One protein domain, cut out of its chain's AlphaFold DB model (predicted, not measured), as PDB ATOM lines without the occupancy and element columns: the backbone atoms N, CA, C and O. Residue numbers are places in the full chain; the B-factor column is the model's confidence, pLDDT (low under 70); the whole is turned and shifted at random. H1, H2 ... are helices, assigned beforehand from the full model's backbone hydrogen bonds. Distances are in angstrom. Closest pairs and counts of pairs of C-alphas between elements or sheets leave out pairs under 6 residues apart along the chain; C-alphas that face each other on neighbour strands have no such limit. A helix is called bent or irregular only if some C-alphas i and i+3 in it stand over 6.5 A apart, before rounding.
ATOM      1  N   LYS A  27       2.659  39.436 182.220       60.78
ATOM      2  CA  LYS A  27       1.665  39.955 183.157       60.78
ATOM      3  C   LYS A  27       2.163  41.170 183.948       60.78
ATOM      4  O   LYS A  27       1.419  42.132 184.088       60.78
ATOM      5  N   GLU A  28       3.418  41.166 184.398       63.72
ATOM      6  CA  GLU A  28       4.020  42.281 185.149       63.72
ATOM      7  C   GLU A  28       4.268  43.502 184.258       63.72
ATOM      8  O   GLU A  28       4.017  44.633 184.672       63.72
ATOM      9  N   CYS A  29       4.702  43.299 183.009       65.12
ATOM     10  CA  CYS A  29       4.798  44.393 182.038       65.12
ATOM     11  C   CYS A  29       3.416  44.980 181.711       65.12
ATOM     12  O   CYS A  29       3.282  46.195 181.580       65.12
ATOM     13  N   LEU A  30       2.371  44.149 181.617       63.41
ATOM     14  CA  LEU A  30       1.001  44.613 181.387       63.41
ATOM     15  C   LEU A  30       0.426  45.379 182.591       63.41
ATOM     16  O   LEU A  30      -0.239  46.396 182.403       63.41
ATOM     17  N   GLU A  31       0.694  44.927 183.818       66.31
ATOM     18  CA  GLU A  31       0.326  45.639 185.049       66.31
ATOM     19  C   GLU A  31       1.022  47.007 185.128       66.31
ATOM     20  O   GLU A  31       0.351  48.013 185.345       66.31
ATOM     21  N   ARG A  32       2.318  47.089 184.797       68.81
ATOM     22  CA  ARG A  32       3.051  48.367 184.736       68.81
ATOM     23  C   ARG A  32       2.537  49.300 183.643       68.81
ATOM     24  O   ARG A  32       2.376  50.491 183.885       68.81
ATOM     25  N   ILE A  33       2.206  48.787 182.457       67.31
ATOM     26  CA  ILE A  33       1.579  49.597 181.399       67.31
ATOM     27  C   ILE A  33       0.218  50.154 181.859       67.31
ATOM     28  O   ILE A  33      -0.131  51.279 181.503       67.31
ATOM     29  N   ASN A  34      -0.536  49.412 182.681       63.41
ATOM     30  CA  ASN A  34      -1.796  49.892 183.257       63.41
ATOM     31  C   ASN A  34      -1.605  50.967 184.341       63.41
ATOM     32  O   ASN A  34      -2.514  51.766 184.550       63.41
ATOM     33  N   GLU A  35      -0.456  51.002 185.015       65.12
ATOM     34  CA  GLU A  35      -0.117  52.031 186.008       65.12
ATOM     35  C   GLU A  35       0.383  53.336 185.355       65.12
ATOM     36  O   GLU A  35       0.241  54.415 185.927       65.12
ATOM     37  N   ILE A  36       0.915  53.263 184.130       67.25
ATOM     38  CA  ILE A  36       1.587  54.367 183.420       67.25
ATOM     39  C   ILE A  36       0.669  54.945 182.320       67.25
ATOM     40  O   ILE A  36       1.033  55.028 181.149       67.25
ATOM     41  N   LEU A  37      -0.552  55.349 182.681       57.41
ATOM     42  CA  LEU A  37      -1.617  55.666 181.711       57.41
ATOM     43  C   LEU A  37      -1.332  56.840 180.747       57.41
ATOM     44  O   LEU A  37      -1.920  56.850 179.662       57.41
ATOM     45  N   ASP A  38      -0.432  57.772 181.097       61.06
ATOM     46  CA  ASP A  38      -0.220  59.031 180.354       61.06
ATOM     47  C   ASP A  38       1.257  59.389 180.059       61.06
ATOM     48  O   ASP A  38       1.526  60.435 179.467       61.06
ATOM     49  N   ASN A  39       2.239  58.548 180.425       70.88
ATOM     50  CA  ASN A  39       3.656  58.824 180.130       70.88
ATOM     51  C   ASN A  39       4.138  58.046 178.896       70.88
ATOM     52  O   ASN A  39       4.565  56.894 178.983       70.88
ATOM     53  N   THR A  40       4.103  58.718 177.744       66.12
ATOM     54  CA  THR A  40       4.506  58.211 176.424       66.12
ATOM     55  C   THR A  40       5.907  57.589 176.417       66.12
ATOM     56  O   THR A  40       6.102  56.549 175.795       66.12
ATOM     57  N   GLU A  41       6.876  58.170 177.129       68.50
ATOM     58  CA  GLU A  41       8.261  57.681 177.164       68.50
ATOM     59  C   GLU A  41       8.387  56.377 177.963       68.50
ATOM     60  O   GLU A  41       9.021  55.422 177.510       68.50
ATOM     61  N   MET A  42       7.713  56.292 179.112       70.56
ATOM     62  CA  MET A  42       7.680  55.075 179.927       70.56
ATOM     63  C   MET A  42       6.898  53.942 179.244       70.56
ATOM     64  O   MET A  42       7.348  52.797 179.260       70.56
ATOM     65  N   ILE A  43       5.782  54.257 178.574       70.75
ATOM     66  CA  ILE A  43       5.055  53.298 177.725       70.75
ATOM     67  C   ILE A  43       5.987  52.767 176.627       70.75
ATOM     68  O   ILE A  43       6.061  51.560 176.401       70.75
ATOM     69  N   ASN A  44       6.747  53.648 175.972       70.19
ATOM     70  CA  ASN A  44       7.685  53.276 174.916       70.19
ATOM     71  C   ASN A  44       8.789  52.324 175.428       70.19
ATOM     72  O   ASN A  44       9.151  51.372 174.731       70.19
ATOM     73  N   GLN A  45       9.307  52.547 176.641       72.69
ATOM     74  CA  GLN A  45      10.310  51.682 177.281       72.69
ATOM     75  C   GLN A  45       9.748  50.303 177.662       72.69
ATOM     76  O   GLN A  45      10.414  49.291 177.446       72.69
ATOM     77  N   GLU A  46       8.522  50.229 178.185       72.38
ATOM     78  CA  GLU A  46       7.888  48.943 178.516       72.38
ATOM     79  C   GLU A  46       7.518  48.139 177.259       72.38
ATOM     80  O   GLU A  46       7.756  46.931 177.208       72.38
ATOM     81  N   LEU A  47       7.049  48.801 176.193       69.75
ATOM     82  CA  LEU A  47       6.848  48.168 174.881       69.75
ATOM     83  C   LEU A  47       8.149  47.608 174.293       69.75
ATOM     84  O   LEU A  47       8.137  46.581 173.622       69.75
ATOM     85  N   GLU A  48       9.283  48.257 174.556       68.88
ATOM     86  CA  GLU A  48      10.587  47.754 174.128       68.88
ATOM     87  C   GLU A  48      10.975  46.473 174.861       68.88
ATOM     88  O   GLU A  48      11.387  45.511 174.220       68.88
ATOM     89  N   LYS A  49      10.773  46.422 176.183       70.56
ATOM     90  CA  LYS A  49      11.014  45.212 176.985       70.56
ATOM     91  C   LYS A  49      10.150  44.042 176.517       70.56
ATOM     92  O   LYS A  49      10.637  42.917 176.451       70.56
ATOM     93  N   LEU A  50       8.901  44.316 176.139       67.19
ATOM     94  CA  LEU A  50       7.969  43.314 175.620       67.19
ATOM     95  C   LEU A  50       8.415  42.698 174.294       67.19
ATOM     96  O   LEU A  50       8.231  41.499 174.096       67.19
ATOM     97  N   LEU A  51       9.028  43.482 173.405       61.66
ATOM     98  CA  LEU A  51       9.547  42.969 172.135       61.66
ATOM     99  C   LEU A  51      10.674  41.950 172.343       61.66
ATOM    100  O   LEU A  51      10.730  40.973 171.605       61.66
ATOM    101  N   PHE A  52      11.526  42.129 173.359       58.09
ATOM    102  CA  PHE A  52      12.636  41.212 173.666       58.09
ATOM    103  C   PHE A  52      12.209  39.908 174.359       58.09
ATOM    104  O   PHE A  52      13.019  38.989 174.479       58.09
ATOM    105  N   MET A  53      10.946  39.780 174.777       61.59
ATOM    106  CA  MET A  53      10.437  38.537 175.355       61.59
ATOM    107  C   MET A  53      10.247  37.475 174.267       61.59
ATOM    108  O   MET A  53       9.503  37.663 173.302       61.59
ATOM    109  N   THR A  54      10.888  36.316 174.418       50.19
ATOM    110  CA  THR A  54      10.676  35.177 173.517       50.19
ATOM    111  C   THR A  54       9.234  34.681 173.624       50.19
ATOM    112  O   THR A  54       8.848  34.082 174.626       50.19
ATOM    113  N   CYS A  55       8.438  34.903 172.575       52.75
ATOM    114  CA  CYS A  55       7.057  34.437 172.468       52.75
ATOM    115  C   CYS A  55       7.005  32.909 172.284       52.75
ATOM    116  O   CYS A  55       6.846  32.394 171.178       52.75
ATOM    117  N   THR A  56       7.157  32.146 173.364       46.78
ATOM    118  CA  THR A  56       7.024  30.686 173.333       46.78
ATOM    119  C   THR A  56       5.589  30.270 173.679       46.78
ATOM    120  O   THR A  56       5.224  30.273 174.844       46.78
ATOM    121  N   LYS A  57       4.815  29.886 172.647       50.22
ATOM    122  CA  LYS A  57       3.508  29.172 172.637       50.22
ATOM    123  C   LYS A  57       2.351  29.703 173.513       50.22
ATOM    124  O   LYS A  57       2.432  29.748 174.729       50.22
ATOM    125  N   GLU A  58       1.207  29.938 172.853       51.34
ATOM    126  CA  GLU A  58      -0.175  29.908 173.390       51.34
ATOM    127  C   GLU A  58      -0.405  30.530 174.779       51.34
ATOM    128  O   GLU A  58      -1.156  29.998 175.599       51.34
ATOM    129  N   ASN A  59       0.182  31.693 175.057       55.28
ATOM    130  CA  ASN A  59      -0.137  32.393 176.292       55.28
ATOM    131  C   ASN A  59      -1.394  33.258 176.086       55.28
ATOM    132  O   ASN A  59      -1.352  34.273 175.389       55.28
ATOM    133  N   LYS A  60      -2.524  32.870 176.702       58.50
ATOM    134  CA  LYS A  60      -3.780  33.655 176.711       58.50
ATOM    135  C   LYS A  60      -3.572  35.101 177.189       58.50
ATOM    136  O   LYS A  60      -4.391  35.967 176.893       58.50
ATOM    137  N   GLU A  61      -2.490  35.360 177.918       60.53
ATOM    138  CA  GLU A  61      -2.106  36.691 178.384       60.53
ATOM    139  C   GLU A  61      -1.688  37.641 177.251       60.53
ATOM    140  O   GLU A  61      -2.024  38.822 177.316       60.53
ATOM    141  N   TYR A  62      -1.083  37.145 176.164       65.56
ATOM    142  CA  TYR A  62      -0.742  37.985 175.008       65.56
ATOM    143  C   TYR A  62      -1.988  38.505 174.275       65.56
ATOM    144  O   TYR A  62      -1.992  39.636 173.802       65.56
ATOM    145  N   TYR A  63      -3.087  37.746 174.239       64.25
ATOM    146  CA  TYR A  63      -4.336  38.210 173.617       64.25
ATOM    147  C   TYR A  63      -5.045  39.292 174.444       64.25
ATOM    148  O   TYR A  63      -5.530  40.275 173.889       64.25
ATOM    149  N   LYS A  64      -5.022  39.183 175.782       65.94
ATOM    150  CA  LYS A  64      -5.493  40.267 176.669       65.94
ATOM    151  C   LYS A  64      -4.669  41.545 176.489       65.94
ATOM    152  O   LYS A  64      -5.204  42.645 176.591       65.94
ATOM    153  N   MET A  65      -3.380  41.389 176.199       71.19
ATOM    154  CA  MET A  65      -2.468  42.493 175.927       71.19
ATOM    155  C   MET A  65      -2.785  43.215 174.618       71.19
ATOM    156  O   MET A  65      -2.789  44.440 174.600       71.19
ATOM    157  N   VAL A  66      -3.133  42.488 173.555       72.38
ATOM    158  CA  VAL A  66      -3.510  43.064 172.252       72.38
ATOM    159  C   VAL A  66      -4.665  44.070 172.372       72.38
ATOM    160  O   VAL A  66      -4.575  45.161 171.814       72.38
ATOM    161  N   SER A  67      -5.701  43.759 173.159       73.25
ATOM    162  CA  SER A  67      -6.827  44.677 173.407       73.25
ATOM    163  C   SER A  67      -6.375  45.985 174.077       73.25
ATOM    164  O   SER A  67      -6.810  47.072 173.705       73.25
ATOM    165  N   LYS A  68      -5.411  45.911 175.005       75.62
ATOM    166  CA  LYS A  68      -4.873  47.102 175.676       75.62
ATOM    167  C   LYS A  68      -3.923  47.912 174.796       75.62
ATOM    168  O   LYS A  68      -3.941  49.141 174.832       75.62
ATOM    169  N   LEU A  69      -3.117  47.234 173.980       78.88
ATOM    170  CA  LEU A  69      -2.265  47.875 172.980       78.88
ATOM    171  C   LEU A  69      -3.092  48.599 171.916       78.88
ATOM    172  O   LEU A  69      -2.663  49.647 171.442       78.88
ATOM    173  N   TYR A  70      -4.283  48.098 171.586       82.69
ATOM    174  CA  TYR A  70      -5.218  48.793 170.704       82.69
ATOM    175  C   TYR A  70      -5.653  50.146 171.281       82.69
ATOM    176  O   TYR A  70      -5.544  51.153 170.584       82.69
ATOM    177  N   ASP A  71      -6.054  50.206 172.557       80.06
ATOM    178  CA  ASP A  71      -6.429  51.470 173.216       80.06
ATOM    179  C   ASP A  71      -5.273  52.485 173.217       80.06
ATOM    180  O   ASP A  71      -5.461  53.672 172.935       80.06
ATOM    181  N   ILE A  72      -4.056  52.018 173.522       80.44
ATOM    182  CA  ILE A  72      -2.839  52.844 173.517       80.44
ATOM    183  C   ILE A  72      -2.533  53.328 172.098       80.44
ATOM    184  O   ILE A  72      -2.253  54.507 171.888       80.44
ATOM    185  N   GLY A  73      -2.631  52.435 171.115       83.06
ATOM    186  CA  GLY A  73      -2.430  52.742 169.706       83.06
ATOM    187  C   GLY A  73      -3.443  53.756 169.175       83.06
ATOM    188  O   GLY A  73      -3.055  54.706 168.504       83.06
ATOM    189  N   LYS A  74      -4.722  53.638 169.552       84.75
ATOM    190  CA  LYS A  74      -5.769  54.618 169.225       84.75
ATOM    191  C   LYS A  74      -5.450  56.007 169.766       84.75
ATOM    192  O   LYS A  74      -5.637  56.986 169.052       84.75
ATOM    193  N   LYS A  75      -4.936  56.110 170.996       80.50
ATOM    194  CA  LYS A  75      -4.458  57.390 171.545       80.50
ATOM    195  C   LYS A  75      -3.233  57.912 170.784       80.50
ATOM    196  O   LYS A  75      -3.165  59.098 170.474       80.50
ATOM    197  N   ALA A  76      -2.282  57.033 170.464       82.31
ATOM    198  CA  ALA A  76      -1.059  57.379 169.740       82.31
ATOM    199  C   ALA A  76      -1.329  57.856 168.301       82.31
ATOM    200  O   ALA A  76      -0.625  58.737 167.813       82.31
ATOM    201  N   LEU A  77      -2.374  57.338 167.646       82.38
ATOM    202  CA  LEU A  77      -2.766  57.687 166.276       82.38
ATOM    203  C   LEU A  77      -2.990  59.198 166.073       82.38
ATOM    204  O   LEU A  77      -2.661  59.741 165.015       82.38
ATOM    205  N   PHE A  78      -3.501  59.899 167.088       74.06
ATOM    206  CA  PHE A  78      -3.798  61.337 167.029       74.06
ATOM    207  C   PHE A  78      -2.638  62.240 167.487       74.06
ATOM    208  O   PHE A  78      -2.752  63.458 167.385       74.06
ATOM    209  N   ASN A  79      -1.513  61.665 167.927       73.88
ATOM    210  CA  ASN A  79      -0.344  62.400 168.413       73.88
ATOM    211  C   ASN A  79       0.871  62.157 167.504       73.88
ATOM    212  O   ASN A  79       1.505  61.106 167.588       73.88
ATOM    213  N   ASP A  80       1.261  63.148 166.694       58.50
ATOM    214  CA  ASP A  80       2.320  63.007 165.671       58.50
ATOM    215  C   ASP A  80       3.712  62.627 166.233       58.50
ATOM    216  O   ASP A  80       4.540  62.069 165.515       58.50
ATOM    217  N   GLY A  81       3.961  62.838 167.532       61.81
ATOM    218  CA  GLY A  81       5.172  62.388 168.240       61.81
ATOM    219  C   GLY A  81       5.168  60.920 168.700       61.81
ATOM    220  O   GLY A  81       6.125  60.486 169.332       61.81
ATOM    221  N   SER A  82       4.110  60.148 168.416       71.06
ATOM    222  CA  SER A  82       3.911  58.781 168.941       71.06
ATOM    223  C   SER A  82       4.121  57.665 167.903       71.06
ATOM    224  O   SER A  82       3.748  56.517 168.151       71.06
ATOM    225  N   ASN A  83       4.727  57.960 166.745       78.75
ATOM    226  CA  ASN A  83       4.956  56.970 165.677       78.75
ATOM    227  C   ASN A  83       5.802  55.763 166.128       78.75
ATOM    228  O   ASN A  83       5.579  54.648 165.654       78.75
ATOM    229  N   ASP A  84       6.723  55.962 167.072       78.94
ATOM    230  CA  ASP A  84       7.539  54.883 167.644       78.94
ATOM    231  C   ASP A  84       6.710  53.895 168.475       78.94
ATOM    232  O   ASP A  84       6.993  52.696 168.478       78.94
ATOM    233  N   ILE A  85       5.658  54.377 169.148       81.94
ATOM    234  CA  ILE A  85       4.731  53.529 169.907       81.94
ATOM    235  C   ILE A  85       3.937  52.651 168.945       81.94
ATOM    236  O   ILE A  85       3.866  51.440 169.146       81.94
ATOM    237  N   LEU A  86       3.392  53.239 167.876       84.44
ATOM    238  CA  LEU A  86       2.672  52.492 166.840       84.44
ATOM    239  C   LEU A  86       3.573  51.448 166.176       84.44
ATOM    240  O   LEU A  86       3.164  50.300 166.026       84.44
ATOM    241  N   LEU A  87       4.823  51.805 165.863       84.38
ATOM    242  CA  LEU A  87       5.804  50.863 165.325       84.38
ATOM    243  C   LEU A  87       6.011  49.671 166.264       84.38
ATOM    244  O   LEU A  87       5.931  48.530 165.817       84.38
ATOM    245  N   LYS A  88       6.241  49.917 167.559       82.19
ATOM    246  CA  LYS A  88       6.444  48.842 168.543       82.19
ATOM    247  C   LYS A  88       5.198  47.972 168.720       82.19
ATOM    248  O   LYS A  88       5.334  46.759 168.853       82.19
ATOM    249  N   ILE A  89       3.999  48.562 168.681       84.06
ATOM    250  CA  ILE A  89       2.731  47.817 168.713       84.06
ATOM    251  C   ILE A  89       2.626  46.893 167.494       84.06
ATOM    252  O   ILE A  89       2.355  45.703 167.654       84.06
ATOM    253  N   PHE A  90       2.882  47.402 166.284       85.62
ATOM    254  CA  PHE A  90       2.837  46.587 165.070       85.62
ATOM    255  C   PHE A  90       3.922  45.501 165.063       85.62
ATOM    256  O   PHE A  90       3.612  44.345 164.785       85.62
ATOM    257  N   GLU A  91       5.168  45.814 165.444       79.44
ATOM    258  CA  GLU A  91       6.256  44.827 165.567       79.44
ATOM    259  C   GLU A  91       5.923  43.724 166.586       79.44
ATOM    260  O   GLU A  91       6.202  42.548 166.341       79.44
ATOM    261  N   PHE A  92       5.277  44.077 167.701       78.12
ATOM    262  CA  PHE A  92       4.830  43.110 168.699       78.12
ATOM    263  C   PHE A  92       3.766  42.175 168.122       78.12
ATOM    264  O   PHE A  92       3.868  40.956 168.272       78.12
ATOM    265  N   VAL A  93       2.791  42.728 167.394       79.19
ATOM    266  CA  VAL A  93       1.752  41.933 166.730       79.19
ATOM    267  C   VAL A  93       2.333  41.019 165.645       79.19
ATOM    268  O   VAL A  93       1.936  39.859 165.558       79.19
ATOM    269  N   LEU A  94       3.322  41.478 164.874       78.38
ATOM    270  CA  LEU A  94       4.048  40.643 163.906       78.38
ATOM    271  C   LEU A  94       4.829  39.501 164.579       78.38
ATOM    272  O   LEU A  94       4.891  38.391 164.047       78.38
ATOM    273  N   SER A  95       5.398  39.758 165.760       74.31
ATOM    274  CA  SER A  95       6.112  38.753 166.553       74.31
ATOM    275  C   SER A  95       5.165  37.649 167.039       74.31
ATOM    276  O   SER A  95       5.388  36.470 166.753       74.31
ATOM    277  N   ILE A  96       4.046  38.011 167.683       72.00
ATOM    278  CA  ILE A  96       3.053  37.028 168.154       72.00
ATOM    279  C   ILE A  96       2.326  36.326 166.996       72.00
ATOM    280  O   ILE A  96       1.876  35.192 167.155       72.00
ATOM    281  N   SER A  97       2.225  36.964 165.819       70.38
ATOM    282  CA  SER A  97       1.609  36.376 164.621       70.38
ATOM    283  C   SER A  97       2.515  35.409 163.861       70.38
ATOM    284  O   SER A  97       2.083  34.810 162.865       70.38
ATOM    285  N   ASN A  98       3.743  35.230 164.356       71.81
ATOM    286  CA  ASN A  98       4.814  34.479 163.724       71.81
ATOM    287  C   ASN A  98       5.039  34.910 162.263       71.81
ATOM    288  O   ASN A  98       5.212  34.080 161.362       71.81
ATOM    289  N   PHE A  99       4.990  36.226 162.017       75.44
ATOM    290  CA  PHE A  99       5.124  36.809 160.685       75.44
ATOM    291  C   PHE A  99       6.400  36.351 159.987       75.44
ATOM    292  O   PHE A  99       6.351  36.000 158.814       75.44
ATOM    293  N   ARG A 100       7.524  36.293 160.709       73.44
ATOM    294  CA  ARG A 100       8.820  35.877 160.164       73.44
ATOM    295  C   ARG A 100       8.753  34.507 159.484       73.44
ATOM    296  O   ARG A 100       9.167  34.377 158.334       73.44
ATOM    297  N   ASP A 101       8.219  33.494 160.164       70.19
ATOM    298  CA  ASP A 101       8.129  32.145 159.597       70.19
ATOM    299  C   ASP A 101       7.136  32.096 158.430       70.19
ATOM    300  O   ASP A 101       7.399  31.443 157.417       70.19
ATOM    301  N   LYS A 102       6.015  32.827 158.536       75.31
ATOM    302  CA  LYS A 102       5.035  32.966 157.447       75.31
ATOM    303  C   LYS A 102       5.641  33.622 156.210       75.31
ATOM    304  O   LYS A 102       5.425  33.136 155.103       75.31
ATOM    305  N   TRP A 103       6.401  34.696 156.398       77.94
ATOM    306  CA  TRP A 103       7.088  35.439 155.350       77.94
ATOM    307  C   TRP A 103       8.083  34.542 154.617       77.94
ATOM    308  O   TRP A 103       7.992  34.401 153.400       77.94
ATOM    309  N   ILE A 104       8.953  33.835 155.350       74.00
ATOM    310  CA  ILE A 104       9.917  32.888 154.765       74.00
ATOM    311  C   ILE A 104       9.194  31.768 154.007       74.00
ATOM    312  O   ILE A 104       9.558  31.442 152.876       74.00
ATOM    313  N   LEU A 105       8.153  31.177 154.600       75.06
ATOM    314  CA  LEU A 105       7.389  30.114 153.951       75.06
ATOM    315  C   LEU A 105       6.740  30.604 152.650       75.06
ATOM    316  O   LEU A 105       6.825  29.919 151.632       75.06
ATOM    317  N   LYS A 106       6.123  31.790 152.660       79.00
ATOM    318  CA  LYS A 106       5.476  32.380 151.483       79.00
ATOM    319  C   LYS A 106       6.489  32.744 150.401       79.00
ATOM    320  O   LYS A 106       6.284  32.375 149.250       79.00
ATOM    321  N   LEU A 107       7.610  33.373 150.745       78.06
ATOM    322  CA  LEU A 107       8.693  33.647 149.792       78.06
ATOM    323  C   LEU A 107       9.222  32.364 149.129       78.06
ATOM    324  O   LEU A 107       9.511  32.370 147.933       78.06
ATOM    325  N   LYS A 108       9.293  31.252 149.877       74.06
ATOM    326  CA  LYS A 108       9.678  29.936 149.348       74.06
ATOM    327  C   LYS A 108       8.613  29.335 148.433       74.06
ATOM    328  O   LYS A 108       8.961  28.856 147.367       74.06
ATOM    329  N   ILE A 109       7.339  29.358 148.832       74.69
ATOM    330  CA  ILE A 109       6.222  28.868 147.997       74.69
ATOM    331  C   ILE A 109       6.168  29.614 146.657       74.69
ATOM    332  O   ILE A 109       5.770  29.042 145.649       74.69
ATOM    333  N   ASN A 110       6.575  30.883 146.654       73.31
ATOM    334  CA  ASN A 110       6.631  31.728 145.467       73.31
ATOM    335  C   ASN A 110       7.973  31.647 144.707       73.31
ATOM    336  O   ASN A 110       8.186  32.453 143.809       73.31
ATOM    337  N   ASP A 111       8.888  30.738 145.073       71.94
ATOM    338  CA  ASP A 111      10.215  30.554 144.454       71.94
ATOM    339  C   ASP A 111      11.091  31.828 144.371       71.94
ATOM    340  O   ASP A 111      12.034  31.923 143.577       71.94
ATOM    341  N   ILE A 112      10.852  32.814 145.244       73.12
ATOM    342  CA  ILE A 112      11.527  34.124 145.198       73.12
ATOM    343  C   ILE A 112      13.006  34.008 145.584       73.12
ATOM    344  O   ILE A 112      13.851  34.679 144.989       73.12
ATOM    345  N   PHE A 113      13.342  33.117 146.524       67.19
ATOM    346  CA  PHE A 113      14.727  32.862 146.946       67.19
ATOM    347  C   PHE A 113      15.586  32.265 145.828       67.19
ATOM    348  O   PHE A 113      16.730  32.674 145.636       67.19
ATOM    349  N   VAL A 114      15.023  31.319 145.070       61.12
ATOM    350  CA  VAL A 114      15.712  30.649 143.956       61.12
ATOM    351  C   VAL A 114      15.902  31.626 142.801       61.12
ATOM    352  O   VAL A 114      17.002  31.752 142.266       61.12
ATOM    353  N   THR A 115      14.847  32.371 142.476       61.00
ATOM    354  CA  THR A 115      14.829  33.343 141.377       61.00
ATOM    355  C   THR A 115      15.816  34.496 141.604       61.00
ATOM    356  O   THR A 115      16.474  34.936 140.661       61.00
ATOM    357  N   ASN A 116      15.978  34.955 142.852       60.34
ATOM    358  CA  ASN A 116      16.817  36.112 143.194       60.34
ATOM    359  C   ASN A 116      18.141  35.755 143.894       60.34
ATOM    360  O   ASN A 116      18.852  36.650 144.328       60.34
ATOM    361  N   LYS A 117      18.514  34.465 143.973       57.94
ATOM    362  CA  LYS A 117      19.754  33.965 144.614       57.94
ATOM    363  C   LYS A 117      19.918  34.327 146.102       57.94
ATOM    364  O   LYS A 117      21.039  34.375 146.607       57.94
ATOM    365  N   ILE A 118      18.821  34.514 146.825       59.25
ATOM    366  CA  ILE A 118      18.840  34.888 148.243       59.25
ATOM    367  C   ILE A 118      18.978  33.612 149.099       59.25
ATOM    368  O   ILE A 118      18.154  32.700 149.002       59.25
ATOM    369  N   LYS A 119      20.013  33.526 149.949       50.41
ATOM    370  CA  LYS A 119      20.242  32.391 150.869       50.41
ATOM    371  C   LYS A 119      19.494  32.597 152.191       50.41
ATOM    372  O   LYS A 119      19.747  33.585 152.870       50.41
ATOM    373  N   VAL A 120      18.626  31.659 152.590       53.78
ATOM    374  CA  VAL A 120      17.904  31.713 153.881       53.78
ATOM    375  C   VAL A 120      17.779  30.332 154.538       53.78
ATOM    376  O   VAL A 120      17.506  29.334 153.869       53.78
ATOM    377  N   LEU A 121      17.923  30.287 155.870       49.25
ATOM    378  CA  LEU A 121      17.617  29.133 156.725       49.25
ATOM    379  C   LEU A 121      16.096  28.940 156.864       49.25
ATOM    380  O   LEU A 121      15.391  29.801 157.392       49.25
ATOM    381  N   VAL A 122      15.586  27.797 156.403       51.19
ATOM    382  CA  VAL A 122      14.151  27.466 156.440       51.19
ATOM    383  C   VAL A 122      13.785  26.820 157.788       51.19
ATOM    384  O   VAL A 122      14.416  25.828 158.161       51.19
ATOM    385  N   GLU A 133     -10.281  37.156 168.061       62.19
ATOM    386  CA  GLU A 133     -10.998  38.343 167.560       62.19
ATOM    387  C   GLU A 133     -10.248  39.653 167.889       62.19
ATOM    388  O   GLU A 133     -10.232  40.580 167.086       62.19
ATOM    389  N   ASP A 134      -9.545  39.707 169.028       64.38
ATOM    390  CA  ASP A 134      -8.814  40.893 169.498       64.38
ATOM    391  C   ASP A 134      -7.683  41.328 168.551       64.38
ATOM    392  O   ASP A 134      -7.397  42.519 168.437       64.38
ATOM    393  N   CYS A 135      -7.064  40.391 167.823       69.25
ATOM    394  CA  CYS A 135      -6.038  40.717 166.829       69.25
ATOM    395  C   CYS A 135      -6.608  41.475 165.618       69.25
ATOM    396  O   CYS A 135      -5.876  42.253 165.004       69.25
ATOM    397  N   LYS A 136      -7.904  41.323 165.305       73.44
ATOM    398  CA  LYS A 136      -8.568  42.093 164.237       73.44
ATOM    399  C   LYS A 136      -8.709  43.575 164.592       73.44
ATOM    400  O   LYS A 136      -8.656  44.422 163.705       73.44
ATOM    401  N   ASN A 137      -8.799  43.921 165.879       80.12
ATOM    402  CA  ASN A 137      -8.841  45.327 166.299       80.12
ATOM    403  C   ASN A 137      -7.536  46.056 165.939       80.12
ATOM    404  O   ASN A 137      -7.567  47.207 165.506       80.12
ATOM    405  N   ILE A 138      -6.385  45.380 166.032       84.69
ATOM    406  CA  ILE A 138      -5.112  45.966 165.584       84.69
ATOM    407  C   ILE A 138      -5.048  46.085 164.058       84.69
ATOM    408  O   ILE A 138      -4.467  47.049 163.568       84.69
ATOM    409  N   VAL A 139      -5.672  45.175 163.300       83.44
ATOM    410  CA  VAL A 139      -5.815  45.340 161.840       83.44
ATOM    411  C   VAL A 139      -6.575  46.633 161.530       83.44
ATOM    412  O   VAL A 139      -6.093  47.427 160.730       83.44
ATOM    413  N   SER A 140      -7.683  46.914 162.226       84.88
ATOM    414  CA  SER A 140      -8.405  48.194 162.089       84.88
ATOM    415  C   SER A 140      -7.518  49.399 162.412       84.88
ATOM    416  O   SER A 140      -7.529  50.386 161.684       84.88
ATOM    417  N   LEU A 141      -6.713  49.321 163.478       87.62
ATOM    418  CA  LEU A 141      -5.767  50.382 163.836       87.62
ATOM    419  C   LEU A 141      -4.687  50.589 162.759       87.62
ATOM    420  O   LEU A 141      -4.325  51.725 162.464       87.62
ATOM    421  N   ALA A 142      -4.167  49.505 162.178       87.62
ATOM    422  CA  ALA A 142      -3.193  49.559 161.093       87.62
ATOM    423  C   ALA A 142      -3.790  50.202 159.831       87.62
ATOM    424  O   ALA A 142      -3.129  51.042 159.221       87.62
ATOM    425  N   LYS A 143      -5.044  49.871 159.490       86.12
ATOM    426  CA  LYS A 143      -5.783  50.479 158.372       86.12
ATOM    427  C   LYS A 143      -5.950  51.986 158.568       86.12
ATOM    428  O   LYS A 143      -5.507  52.765 157.729       86.12
ATOM    429  N   GLU A 144      -6.457  52.411 159.724       87.56
ATOM    430  CA  GLU A 144      -6.622  53.839 160.041       87.56
ATOM    431  C   GLU A 144      -5.291  54.610 160.052       87.56
ATOM    432  O   GLU A 144      -5.228  55.774 159.651       87.56
ATOM    433  N   TYR A 145      -4.205  53.969 160.497       88.31
ATOM    434  CA  TYR A 145      -2.869  54.557 160.428       88.31
ATOM    435  C   TYR A 145      -2.408  54.773 158.986       88.31
ATOM    436  O   TYR A 145      -1.917  55.854 158.659       88.31
ATOM    437  N   LEU A 146      -2.572  53.766 158.124       87.06
ATOM    438  CA  LEU A 146      -2.201  53.879 156.717       87.06
ATOM    439  C   LEU A 146      -3.023  54.960 156.014       87.06
ATOM    440  O   LEU A 146      -2.426  55.771 155.314       87.06
ATOM    441  N   GLU A 147      -4.333  55.046 156.278       86.06
ATOM    442  CA  GLU A 147      -5.216  56.097 155.750       86.06
ATOM    443  C   GLU A 147      -4.756  57.513 156.139       86.06
ATOM    444  O   GLU A 147      -4.701  58.403 155.287       86.06
ATOM    445  N   LYS A 148      -4.359  57.732 157.404       84.81
ATOM    446  CA  LYS A 148      -3.830  59.031 157.873       84.81
ATOM    447  C   LYS A 148      -2.520  59.415 157.176       84.81
ATOM    448  O   LYS A 148      -2.201  60.599 157.038       84.81
ATOM    449  N   GLU A 149      -1.731  58.426 156.773       84.44
ATOM    450  CA  GLU A 149      -0.372  58.621 156.278       84.44
ATOM    451  C   GLU A 149      -0.234  58.521 154.746       84.44
ATOM    452  O   GLU A 149       0.894  58.540 154.231       84.44
ATOM    453  N   ILE A 150      -1.351  58.454 154.012       82.75
ATOM    454  CA  ILE A 150      -1.385  58.484 152.540       82.75
ATOM    455  C   ILE A 150      -0.628  59.713 152.010       82.75
ATOM    456  O   ILE A 150      -0.747  60.820 152.533       82.75
ATOM    457  N   GLY A 151       0.184  59.514 150.966       74.06
ATOM    458  CA  GLY A 151       0.945  60.578 150.299       74.06
ATOM    459  C   GLY A 151       2.189  61.084 151.044       74.06
ATOM    460  O   GLY A 151       2.899  61.942 150.526       74.06
ATOM    461  N   LYS A 152       2.485  60.570 152.247       81.06
ATOM    462  CA  LYS A 152       3.742  60.852 152.971       81.06
ATOM    463  C   LYS A 152       4.838  59.841 152.605       81.06
ATOM    464  O   LYS A 152       4.530  58.741 152.155       81.06
ATOM    465  N   ASN A 153       6.101  60.154 152.909       80.69
ATOM    466  CA  ASN A 153       7.244  59.251 152.688       80.69
ATOM    467  C   ASN A 153       7.041  57.854 153.306       80.69
ATOM    468  O   ASN A 153       6.316  57.690 154.296       80.69
ATOM    469  N   ILE A 154       7.708  56.849 152.732       80.12
ATOM    470  CA  ILE A 154       7.739  55.486 153.270       80.12
ATOM    471  C   ILE A 154       8.470  55.493 154.616       80.12
ATOM    472  O   ILE A 154       9.555  56.055 154.756       80.12
ATOM    473  N   THR A 155       7.876  54.849 155.618       83.38
ATOM    474  CA  THR A 155       8.480  54.659 156.940       83.38
ATOM    475  C   THR A 155       8.373  53.198 157.359       83.38
ATOM    476  O   THR A 155       7.493  52.460 156.910       83.38
ATOM    477  N   ARG A 156       9.244  52.775 158.280       81.94
ATOM    478  CA  ARG A 156       9.192  51.430 158.873       81.94
ATOM    479  C   ARG A 156       7.837  51.146 159.532       81.94
ATOM    480  O   ARG A 156       7.348  50.026 159.440       81.94
ATOM    481  N   THR A 157       7.206  52.158 160.136       85.88
ATOM    482  CA  THR A 157       5.880  52.044 160.766       85.88
ATOM    483  C   THR A 157       4.795  51.700 159.749       85.88
ATOM    484  O   THR A 157       3.989  50.814 160.017       85.88
ATOM    485  N   LYS A 158       4.810  52.322 158.560       86.31
ATOM    486  CA  LYS A 158       3.877  51.996 157.466       86.31
ATOM    487  C   LYS A 158       4.043  50.563 156.976       86.31
ATOM    488  O   LYS A 158       3.061  49.846 156.828       86.31
ATOM    489  N   ILE A 159       5.284  50.136 156.754       86.00
ATOM    490  CA  ILE A 159       5.578  48.769 156.306       86.00
ATOM    491  C   ILE A 159       5.119  47.760 157.359       86.00
ATOM    492  O   ILE A 159       4.432  46.802 157.021       86.00
ATOM    493  N   ALA A 160       5.429  48.001 158.638       86.44
ATOM    494  CA  ALA A 160       4.995  47.139 159.732       86.44
ATOM    495  C   ALA A 160       3.461  47.057 159.822       86.44
ATOM    496  O   ALA A 160       2.925  45.955 159.923       86.44
ATOM    497  N   ALA A 161       2.757  48.190 159.715       87.38
ATOM    498  CA  ALA A 161       1.295  48.237 159.680       87.38
ATOM    499  C   ALA A 161       0.728  47.395 158.524       87.38
ATOM    500  O   ALA A 161      -0.140  46.548 158.736       87.38
ATOM    501  N   PHE A 162       1.275  47.552 157.317       87.12
ATOM    502  CA  PHE A 162       0.833  46.796 156.145       87.12
ATOM    503  C   PHE A 162       1.132  45.291 156.256       87.12
ATOM    504  O   PHE A 162       0.303  44.452 155.900       87.12
ATOM    505  N   CYS A 163       2.287  44.921 156.818       85.69
ATOM    506  CA  CYS A 163       2.608  43.530 157.129       85.69
ATOM    507  C   CYS A 163       1.622  42.926 158.139       85.69
ATOM    508  O   CYS A 163       1.267  41.756 157.993       85.69
ATOM    509  N   VAL A 164       1.161  43.694 159.140       85.50
ATOM    510  CA  VAL A 164       0.163  43.222 160.118       85.50
ATOM    511  C   VAL A 164      -1.123  42.839 159.396       85.50
ATOM    512  O   VAL A 164      -1.582  41.710 159.580       85.50
ATOM    513  N   ILE A 165      -1.624  43.722 158.523       84.50
ATOM    514  CA  ILE A 165      -2.810  43.483 157.688       84.50
ATOM    515  C   ILE A 165      -2.616  42.190 156.885       84.50
ATOM    516  O   ILE A 165      -3.314  41.210 157.131       84.50
ATOM    517  N   CYS A 166      -1.567  42.109 156.058       80.75
ATOM    518  CA  CYS A 166      -1.299  40.941 155.206       80.75
ATOM    519  C   CYS A 166      -1.118  39.618 155.979       80.75
ATOM    520  O   CYS A 166      -1.368  38.538 155.441       80.75
ATOM    521  N   SER A 167      -0.641  39.676 157.227       77.12
ATOM    522  CA  SER A 167      -0.343  38.492 158.044       77.12
ATOM    523  C   SER A 167      -1.553  37.880 158.754       77.12
ATOM    524  O   SER A 167      -1.510  36.690 159.112       77.12
ATOM    525  N   ILE A 168      -2.590  38.695 158.977       76.38
ATOM    526  CA  ILE A 168      -3.798  38.357 159.738       76.38
ATOM    527  C   ILE A 168      -5.006  38.243 158.799       76.38
ATOM    528  O   ILE A 168      -5.731  37.254 158.891       76.38
ATOM    529  N   GLU A 169      -5.198  39.195 157.882       71.56
ATOM    530  CA  GLU A 169      -6.361  39.278 156.993       71.56
ATOM    531  C   GLU A 169      -5.958  39.855 155.625       71.56
ATOM    532  O   GLU A 169      -5.695  41.046 155.486       71.56
ATOM    533  N   LEU A 170      -5.884  38.991 154.604       67.06
ATOM    534  CA  LEU A 170      -5.684  39.406 153.213       67.06
ATOM    535  C   LEU A 170      -7.023  39.276 152.483       67.06
ATOM    536  O   LEU A 170      -7.355  38.206 151.967       67.06
ATOM    537  N   ASP A 171      -7.811  40.344 152.537       66.81
ATOM    538  CA  ASP A 171      -9.120  40.490 151.903       66.81
ATOM    539  C   ASP A 171      -9.056  41.465 150.708       66.81
ATOM    540  O   ASP A 171      -8.014  42.061 150.424       66.81
ATOM    541  N   ASP A 172     -10.171  41.628 149.988       64.31
ATOM    542  CA  ASP A 172     -10.273  42.556 148.849       64.31
ATOM    543  C   ASP A 172      -9.987  44.018 149.267       64.31
ATOM    544  O   ASP A 172      -9.537  44.826 148.454       64.31
ATOM    545  N   GLN A 173     -10.176  44.352 150.551       64.81
ATOM    546  CA  GLN A 173      -9.878  45.674 151.105       64.81
ATOM    547  C   GLN A 173      -8.371  45.972 151.083       64.81
ATOM    548  O   GLN A 173      -7.979  47.085 150.735       64.81
ATOM    549  N   ALA A 174      -7.519  44.976 151.355       66.19
ATOM    550  CA  ALA A 174      -6.067  45.131 151.249       66.19
ATOM    551  C   ALA A 174      -5.613  45.485 149.817       66.19
ATOM    552  O   ALA A 174      -4.607  46.169 149.647       66.19
ATOM    553  N   ILE A 175      -6.352  45.059 148.781       65.19
ATOM    554  CA  ILE A 175      -6.072  45.420 147.379       65.19
ATOM    555  C   ILE A 175      -6.434  46.885 147.103       65.19
ATOM    556  O   ILE A 175      -5.689  47.572 146.410       65.19
ATOM    557  N   ILE A 176      -7.538  47.383 147.664       66.25
ATOM    558  CA  ILE A 176      -7.921  48.802 147.557       66.25
ATOM    559  C   ILE A 176      -6.873  49.686 148.245       66.25
ATOM    560  O   ILE A 176      -6.456  50.706 147.701       66.25
ATOM    561  N   GLU A 177      -6.391  49.264 149.414       66.56
ATOM    562  CA  GLU A 177      -5.349  49.973 150.162       66.56
ATOM    563  C   GLU A 177      -4.015  50.052 149.389       66.56
ATOM    564  O   GLU A 177      -3.309  51.057 149.494       66.56
ATOM    565  N   LEU A 178      -3.687  49.056 148.549       68.88
ATOM    566  CA  LEU A 178      -2.517  49.110 147.656       68.88
ATOM    567  C   LEU A 178      -2.586  50.273 146.664       68.88
ATOM    568  O   LEU A 178      -1.566  50.919 146.419       68.88
ATOM    569  N   GLU A 179      -3.767  50.555 146.105       66.62
ATOM    570  CA  GLU A 179      -3.944  51.659 145.155       66.62
ATOM    571  C   GLU A 179      -3.718  53.026 145.820       66.62
ATOM    572  O   GLU A 179      -3.307  53.970 145.150       66.62
ATOM    573  N   MET A 180      -3.938  53.131 147.136       69.00
ATOM    574  CA  MET A 180      -3.759  54.376 147.892       69.00
ATOM    575  C   MET A 180      -2.308  54.629 148.330       69.00
ATOM    576  O   MET A 180      -1.930  55.781 148.536       69.00
ATOM    577  N   LEU A 181      -1.503  53.574 148.515       75.06
ATOM    578  CA  LEU A 181      -0.130  53.686 149.028       75.06
ATOM    579  C   LEU A 181       0.925  53.899 147.938       75.06
ATOM    580  O   LEU A 181       1.973  54.457 148.242       75.06
ATOM    581  N   ASP A 182       0.646  53.462 146.710       75.19
ATOM    582  CA  ASP A 182       1.430  53.710 145.491       75.19
ATOM    583  C   ASP A 182       2.969  53.578 145.619       75.19
ATOM    584  O   ASP A 182       3.732  54.461 145.221       75.19
ATOM    585  N   GLU A 183       3.446  52.468 146.199       83.75
ATOM    586  CA  GLU A 183       4.880  52.149 146.295       83.75
ATOM    587  C   GLU A 183       5.162  50.662 146.050       83.75
ATOM    588  O   GLU A 183       4.441  49.780 146.530       83.75
ATOM    589  N   ASN A 184       6.272  50.371 145.360       85.00
ATOM    590  CA  ASN A 184       6.660  49.019 144.934       85.00
ATOM    591  C   ASN A 184       6.715  47.990 146.079       85.00
ATOM    592  O   ASN A 184       6.379  46.821 145.886       85.00
ATOM    593  N   ILE A 185       7.130  48.411 147.279       85.50
ATOM    594  CA  ILE A 185       7.277  47.516 148.434       85.50
ATOM    595  C   ILE A 185       5.936  46.944 148.914       85.50
ATOM    596  O   ILE A 185       5.870  45.769 149.276       85.50
ATOM    597  N   PHE A 186       4.855  47.729 148.874       87.19
ATOM    598  CA  PHE A 186       3.540  47.271 149.327       87.19
ATOM    599  C   PHE A 186       2.953  46.250 148.353       87.19
ATOM    600  O   PHE A 186       2.499  45.187 148.782       87.19
ATOM    601  N   TYR A 187       3.067  46.502 147.044       86.94
ATOM    602  CA  TYR A 187       2.671  45.530 146.024       86.94
ATOM    603  C   TYR A 187       3.444  44.217 146.159       86.94
ATOM    604  O   TYR A 187       2.846  43.143 146.081       86.94
ATOM    605  N   PHE A 188       4.751  44.285 146.433       86.94
ATOM    606  CA  PHE A 188       5.568  43.096 146.658       86.94
ATOM    607  C   PHE A 188       5.094  42.286 147.873       86.94
ATOM    608  O   PHE A 188       4.873  41.080 147.754       86.94
ATOM    609  N   ILE A 189       4.885  42.930 149.030       86.00
ATOM    610  CA  ILE A 189       4.399  42.252 150.245       86.00
ATOM    611  C   ILE A 189       3.049  41.579 149.973       86.00
ATOM    612  O   ILE A 189       2.886  40.387 150.248       86.00
ATOM    613  N   ALA A 190       2.097  42.306 149.382       85.94
ATOM    614  CA  ALA A 190       0.780  41.763 149.072       85.94
ATOM    615  C   ALA A 190       0.867  40.588 148.090       85.94
ATOM    616  O   ALA A 190       0.246  39.546 148.316       85.94
ATOM    617  N   TYR A 191       1.693  40.705 147.046       85.94
ATOM    618  CA  TYR A 191       1.910  39.643 146.066       85.94
ATOM    619  C   TYR A 191       2.397  38.349 146.730       85.94
ATOM    620  O   TYR A 191       1.871  37.268 146.453       85.94
ATOM    621  N   VAL A 192       3.350  38.451 147.661       84.06
ATOM    622  CA  VAL A 192       3.907  37.302 148.387       84.06
ATOM    623  C   VAL A 192       2.860  36.609 149.260       84.06
ATOM    624  O   VAL A 192       2.808  35.376 149.291       84.06
ATOM    625  N   PHE A 193       2.020  37.373 149.964       80.81
ATOM    626  CA  PHE A 193       1.009  36.805 150.860       80.81
ATOM    627  C   PHE A 193      -0.243  36.294 150.133       80.81
ATOM    628  O   PHE A 193      -0.886  35.361 150.632       80.81
ATOM    629  N   SER A 194      -0.545  36.836 148.954       78.62
ATOM    630  CA  SER A 194      -1.734  36.513 148.162       78.62
ATOM    631  C   SER A 194      -1.787  35.072 147.629       78.62
ATOM    632  O   SER A 194      -0.791  34.344 147.565       78.62
ATOM    633  N   ASN A 195      -2.994  34.643 147.250       71.56
ATOM    634  CA  ASN A 195      -3.249  33.350 146.613       71.56
ATOM    635  C   ASN A 195      -3.297  33.518 145.082       71.56
ATOM    636  O   ASN A 195      -3.399  34.628 144.569       71.56
ATOM    637  N   SER A 196      -3.259  32.418 144.321       67.50
ATOM    638  CA  SER A 196      -3.117  32.447 142.851       67.50
ATOM    639  C   SER A 196      -4.126  33.335 142.107       67.50
ATOM    640  O   SER A 196      -3.764  33.923 141.094       67.50
ATOM    641  N   LYS A 197      -5.366  33.456 142.602       68.06
ATOM    642  CA  LYS A 197      -6.408  34.295 141.990       68.06
ATOM    643  C   LYS A 197      -6.172  35.798 142.215       68.06
ATOM    644  O   LYS A 197      -6.275  36.562 141.265       68.06
ATOM    645  N   THR A 198      -5.802  36.207 143.431       75.62
ATOM    646  CA  THR A 198      -5.584  37.621 143.801       75.62
ATOM    647  C   THR A 198      -4.228  38.158 143.341       75.62
ATOM    648  O   THR A 198      -4.079  39.353 143.109       75.62
ATOM    649  N   LYS A 199      -3.251  37.278 143.088       80.00
ATOM    650  CA  LYS A 199      -1.971  37.647 142.459       80.00
ATOM    651  C   LYS A 199      -2.127  38.390 141.134       80.00
ATOM    652  O   LYS A 199      -1.355  39.302 140.858       80.00
ATOM    653  N   TYR A 200      -3.103  37.990 140.318       76.44
ATOM    654  CA  TYR A 200      -3.402  38.642 139.043       76.44
ATOM    655  C   TYR A 200      -3.826  40.101 139.246       76.44
ATOM    656  O   TYR A 200      -3.311  40.988 138.572       76.44
ATOM    657  N   GLU A 201      -4.726  40.343 140.198       78.50
ATOM    658  CA  GLU A 201      -5.250  41.677 140.507       78.50
ATOM    659  C   GLU A 201      -4.141  42.576 141.060       78.50
ATOM    660  O   GLU A 201      -3.998  43.716 140.628       78.50
ATOM    661  N   ILE A 202      -3.277  42.022 141.914       82.50
ATOM    662  CA  ILE A 202      -2.119  42.741 142.455       82.50
ATOM    663  C   ILE A 202      -1.116  43.085 141.351       82.50
ATOM    664  O   ILE A 202      -0.687  44.231 141.277       82.50
ATOM    665  N   LEU A 203      -0.756  42.142 140.469       83.75
ATOM    666  CA  LEU A 203       0.151  42.425 139.346       83.75
ATOM    667  C   LEU A 203      -0.426  43.484 138.404       83.75
ATOM    668  O   LEU A 203       0.310  44.337 137.916       83.75
ATOM    669  N   LEU A 204      -1.736  43.446 138.157       78.50
ATOM    670  CA  LEU A 204      -2.421  44.459 137.365       78.50
ATOM    671  C   LEU A 204      -2.343  45.849 137.998       78.50
ATOM    672  O   LEU A 204      -1.986  46.799 137.304       78.50
ATOM    673  N   SER A 205      -2.692  45.978 139.280       80.12
ATOM    674  CA  SER A 205      -2.639  47.268 139.977       80.12
ATOM    675  C   SER A 205      -1.202  47.763 140.120       80.12
ATOM    676  O   SER A 205      -0.942  48.939 139.879       80.12
ATOM    677  N   TRP A 206      -0.250  46.861 140.371       85.25
ATOM    678  CA  TRP A 206       1.171  47.196 140.411       85.25
ATOM    679  C   TRP A 206       1.658  47.734 139.064       85.25
ATOM    680  O   TRP A 206       2.302  48.772 139.019       85.25
ATOM    681  N   LEU A 207       1.297  47.094 137.948       81.06
ATOM    682  CA  LEU A 207       1.678  47.548 136.608       81.06
ATOM    683  C   LEU A 207       1.104  48.918 136.238       81.06
ATOM    684  O   LEU A 207       1.761  49.668 135.520       81.06
ATOM    685  N   LYS A 208      -0.106  49.251 136.706       76.31
ATOM    686  CA  LYS A 208      -0.713  50.571 136.461       76.31
ATOM    687  C   LYS A 208       0.077  51.698 137.116       76.31
ATOM    688  O   LYS A 208       0.163  52.773 136.529       76.31
ATOM    689  N   ASN A 209       0.645  51.432 138.289       76.00
ATOM    690  CA  ASN A 209       1.321  52.429 139.109       76.00
ATOM    691  C   ASN A 209       2.820  52.117 139.289       76.00
ATOM    692  O   ASN A 209       3.448  52.476 140.282       76.00
ATOM    693  N   LEU A 210       3.409  51.388 138.338       73.56
ATOM    694  CA  LEU A 210       4.769  50.884 138.477       73.56
ATOM    695  C   LEU A 210       5.791  52.024 138.425       73.56
ATOM    696  O   LEU A 210       5.956  52.675 137.391       73.56
ATOM    697  N   LYS A 211       6.561  52.181 139.503       72.69
ATOM    698  CA  LYS A 211       7.771  53.012 139.522       72.69
ATOM    699  C   LYS A 211       8.966  52.155 139.114       72.69
ATOM    700  O   LYS A 211       9.204  51.107 139.713       72.69
ATOM    701  N   ILE A 212       9.711  52.569 138.084       68.62
ATOM    702  CA  ILE A 212      10.891  51.836 137.581       68.62
ATOM    703  C   ILE A 212      12.087  52.113 138.504       68.62
ATOM    704  O   ILE A 212      13.031  52.811 138.146       68.62
ATOM    705  N   GLU A 213      12.008  51.579 139.715       78.50
ATOM    706  CA  GLU A 213      12.994  51.724 140.784       78.50
ATOM    707  C   GLU A 213      13.224  50.367 141.462       78.50
ATOM    708  O   GLU A 213      12.455  49.413 141.271       78.50
ATOM    709  N   GLU A 214      14.294  50.260 142.248       79.81
ATOM    710  CA  GLU A 214      14.496  49.101 143.112       79.81
ATOM    711  C   GLU A 214      13.381  49.020 144.160       79.81
ATOM    712  O   GLU A 214      12.946  50.018 144.731       79.81
ATOM    713  N   ILE A 215      12.914  47.807 144.438       82.25
ATOM    714  CA  ILE A 215      12.070  47.554 145.597       82.25
ATOM    715  C   ILE A 215      12.987  47.645 146.822       82.25
ATOM    716  O   ILE A 215      13.837  46.772 147.009       82.25
ATOM    717  N   GLU A 216      12.826  48.690 147.638       77.25
ATOM    718  CA  GLU A 216      13.617  48.915 148.857       77.25
ATOM    719  C   GLU A 216      13.288  47.889 149.953       77.25
ATOM    720  O   GLU A 216      12.570  48.150 150.920       77.25
ATOM    721  N   LEU A 217      13.822  46.679 149.814       74.06
ATOM    722  CA  LEU A 217      13.552  45.574 150.728       74.06
ATOM    723  C   LEU A 217      14.489  45.545 151.938       74.06
ATOM    724  O   LEU A 217      14.285  44.726 152.831       74.06
ATOM    725  N   ASN A 218      15.441  46.477 152.041       68.62
ATOM    726  CA  ASN A 218      16.317  46.619 153.209       68.62
ATOM    727  C   ASN A 218      15.536  46.814 154.522       68.62
ATOM    728  O   ASN A 218      15.953  46.339 155.577       68.62
ATOM    729  N   LEU A 219      14.371  47.472 154.472       67.00
ATOM    730  CA  LEU A 219      13.479  47.638 155.633       67.00
ATOM    731  C   LEU A 219      12.824  46.315 156.065       67.00
ATOM    732  O   LEU A 219      12.458  46.143 157.227       67.00
ATOM    733  N   LEU A 220      12.742  45.367 155.130       69.31
ATOM    734  CA  LEU A 220      12.420  43.959 155.328       69.31
ATOM    735  C   LEU A 220      13.682  43.087 155.226       69.31
ATOM    736  O   LEU A 220      13.548  41.910 154.907       69.31
ATOM    737  N   TYR A 221      14.869  43.643 155.522       66.12
ATOM    738  CA  TYR A 221      16.197  43.008 155.592       66.12
ATOM    739  C   TYR A 221      16.467  41.942 154.508       66.12
ATOM    740  O   TYR A 221      17.123  40.928 154.753       66.12
ATOM    741  N   LEU A 222      15.940  42.168 153.308       69.56
ATOM    742  CA  LEU A 222      16.274  41.431 152.098       69.56
ATOM    743  C   LEU A 222      17.061  42.364 151.182       69.56
ATOM    744  O   LEU A 222      16.915  43.583 151.261       69.56
ATOM    745  N   GLU A 223      17.868  41.783 150.297       70.94
ATOM    746  CA  GLU A 223      18.490  42.552 149.223       70.94
ATOM    747  C   GLU A 223      17.407  43.210 148.361       70.94
ATOM    748  O   GLU A 223      16.364  42.607 148.085       70.94
ATOM    749  N   ASN A 224      17.661  44.449 147.945       78.25
ATOM    750  CA  ASN A 224      16.795  45.151 147.012       78.25
ATOM    751  C   ASN A 224      16.646  44.346 145.713       78.25
ATOM    752  O   ASN A 224      17.601  43.757 145.204       78.25
ATOM    753  N   ILE A 225      15.432  44.335 145.167       80.62
ATOM    754  CA  ILE A 225      15.115  43.620 143.926       80.62
ATOM    755  C   ILE A 225      14.719  44.640 142.864       80.62
ATOM    756  O   ILE A 225      13.951  45.557 143.133       80.62
ATOM    757  N   ASP A 226      15.195  44.458 141.633       82.19
ATOM    758  CA  ASP A 226      14.720  45.229 140.483       82.19
ATOM    759  C   ASP A 226      13.244  44.889 140.197       82.19
ATOM    760  O   ASP A 226      12.900  43.745 139.869       82.19
ATOM    761  N   SER A 227      12.368  45.889 140.336       82.06
ATOM    762  CA  SER A 227      10.917  45.737 140.184       82.06
ATOM    763  C   SER A 227      10.517  45.236 138.792       82.06
ATOM    764  O   SER A 227       9.695  44.325 138.671       82.06
ATOM    765  N   MET A 228      11.144  45.754 137.732       80.50
ATOM    766  CA  MET A 228      10.879  45.337 136.353       80.50
ATOM    767  C   MET A 228      11.310  43.893 136.116       80.50
ATOM    768  O   MET A 228      10.574  43.119 135.500       80.50
ATOM    769  N   LYS A 229      12.487  43.506 136.609       82.81
ATOM    770  CA  LYS A 229      13.001  42.141 136.477       82.81
ATOM    771  C   LYS A 229      12.108  41.139 137.203       82.81
ATOM    772  O   LYS A 229      11.831  40.071 136.655       82.81
ATOM    773  N   PHE A 230      11.635  41.494 138.399       84.12
ATOM    774  CA  PHE A 230      10.688  40.680 139.155       84.12
ATOM    775  C   PHE A 230       9.385  40.475 138.375       84.12
ATOM    776  O   PHE A 230       8.985  39.338 138.130       84.12
ATOM    777  N   ILE A 231       8.771  41.564 137.905       84.62
ATOM    778  CA  ILE A 231       7.520  41.514 137.137       84.62
ATOM    779  C   ILE A 231       7.683  40.681 135.862       84.62
ATOM    780  O   ILE A 231       6.831  39.849 135.562       84.62
ATOM    781  N   ILE A 232       8.788  40.843 135.125       84.00
ATOM    782  CA  ILE A 232       9.059  40.050 133.916       84.00
ATOM    783  C   ILE A 232       9.134  38.550 134.244       84.00
ATOM    784  O   ILE A 232       8.593  37.729 133.500       84.00
ATOM    785  N   ASN A 233       9.778  38.170 135.348       84.31
ATOM    786  CA  ASN A 233       9.848  36.769 135.760       84.31
ATOM    787  C   ASN A 233       8.463  36.206 136.106       84.31
ATOM    788  O   ASN A 233       8.091  35.136 135.628       84.31
ATOM    789  N   GLU A 234       7.666  36.958 136.865       84.81
ATOM    790  CA  GLU A 234       6.327  36.510 137.251       84.81
ATOM    791  C   GLU A 234       5.378  36.406 136.053       84.81
ATOM    792  O   GLU A 234       4.635  35.434 135.938       84.81
ATOM    793  N   LEU A 235       5.455  37.339 135.102       85.44
ATOM    794  CA  LEU A 235       4.686  37.273 133.858       85.44
ATOM    795  C   LEU A 235       5.081  36.068 132.983       85.44
ATOM    796  O   LEU A 235       4.208  35.466 132.351       85.44
ATOM    797  N   ASN A 236       6.358  35.664 132.973       83.94
ATOM    798  CA  ASN A 236       6.800  34.433 132.302       83.94
ATOM    799  C   ASN A 236       6.168  33.172 132.912       83.94
ATOM    800  O   ASN A 236       5.859  32.227 132.184       83.94
ATOM    801  N   ASN A 237       5.924  33.168 134.223       82.44
ATOM    802  CA  ASN A 237       5.365  32.020 134.939       82.44
ATOM    803  C   ASN A 237       3.855  31.820 134.703       82.44
ATOM    804  O   ASN A 237       3.319  30.742 134.980       82.44
ATOM    805  N   ILE A 238       3.149  32.822 134.166       83.19
ATOM    806  CA  ILE A 238       1.719  32.716 133.847       83.19
ATOM    807  C   ILE A 238       1.537  31.769 132.662       83.19
ATOM    808  O   ILE A 238       1.922  32.097 131.544       83.19
TER     809      ILE A 238
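Overview. This is residues 27 to 122 and 133 to 238 of the 884 residues of an uncharacterized protein of Hamiltosporidium magnivora (UniProt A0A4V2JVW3). An elongated stack of helical hairpins forms two rows of helices: H1, H3, H7, H9 and H11 run roughly one way in one row, and H2, H4, H8, H10 and H13 run back in the other. H5 runs lengthwise along one edge, crossing the end of H10 about perpendicular to it, and the short H12 lies over the row that holds H8 and H10. The printed part has 202 residues with thirteen named helices, H1 to H13 in order along the chain, and no named strand, so its class is all helix. It is compact, with a radius of gyration of the C-alphas of 17.6 A, and spans 57 by 36 by 28 A.

Along the chain. H1, residues 27 to 35, begins at C-alpha 27 (1.665, 39.955, 183.157), and H2 covers residues 40 to 51. H3, residues 60 to 77, is the longest helix by residues, 26.2 A from first to last C-alpha, with a kink of 27 degrees near residue 71. H4, residues 80 to 96, is 26.1 A long and irregular: C-alphas 81 and 84 are 7.9 A apart. H5 covers residues 99 to 109 and H6 residues 112 to 116. Beyond the cut, H7, residues 134 to 148, is 22.1 A long, and H8, residues 156 to 168, is 18.4 A long, beginning at C-alpha 156 (9.192, 51.430, 158.873). H9 covers residues 172 to 181, H10 residues 184 to 193, H11 residues 196 to 208 over 19.4 A, and H12 residues 217 to 220. H13, residues 227 to 237, ends at C-alpha 237 (5.365, 32.020, 134.939).

Arrangement. H1 and H2 form a helical hairpin, with a shallow tilt of 9 degrees and their closest C-alphas, those of Ile 33 and Ile 43, 6.3 A apart. H2 touches H4, the same way, at Asn 44 and Ile 85, 5.8 A. H3, H4, H7, H8, H9, H10 and H11 form an up and down bundle, each running against the one before it. H4 and H10 are the hubs, touching four helices each. H4 touches H8 at Leu 87 and Thr 157, 4.7 A between C-alphas, and H3 touches H7 at Ser 67 and Asp 134, 5.8 A. The hairpin of H7 and H8 has a steep tilt of 41 degrees, with the C-alphas of Ala 142 and Ala 161 4.9 A apart. H8 touches H10 at Cys 166 and Phe 193, 6.4 A. H10 and H11 form a hairpin at a shallow tilt of 7 degrees, with Tyr 191 and Lys 199 closest, 5.7 A. H9 touches H11 at Ile 175 and Ile 202, 6.9 A, with residues 201 to 205 of H11 alone. H5 touches H10 about perpendicular, at 81 degrees, with Lys 106 and Val 192 closest, 6.0 A. H12 is close but not clearly touching H8, at Arg 156 and Leu 219, 6.6 A. H6 and H13 are near each other; H1 and H13 are apart. Residues 214 to 215 pair antiparallel with residues 225 to 226. Every O i to N i+4 pair is within hydrogen-bond range in H1, H2, H5, H6, H8, H10 and H13; the counts are 12 of 14 in H3, 11 of 13 in H4, 10 of 11 in H7, 4 of 6 in H9 and 7 of 9 in H11, and H12 is too short for such a pair.

Size, cuts and confidence. The two C-alphas farthest apart, those of Glu 35 and Asn 236, are 56.9 A apart. Residues 123 to 132 are not printed, and C-alphas 122 and 133 are 29.6 A apart across that cut, in the link from H6 to H7. Of the links printed whole, none is long. The mean pLDDT of the printed part is 74.3, and 65 residues are under 70, among them residues 27 to 38, 50 to 64, 113 to 122 and 170 to 180.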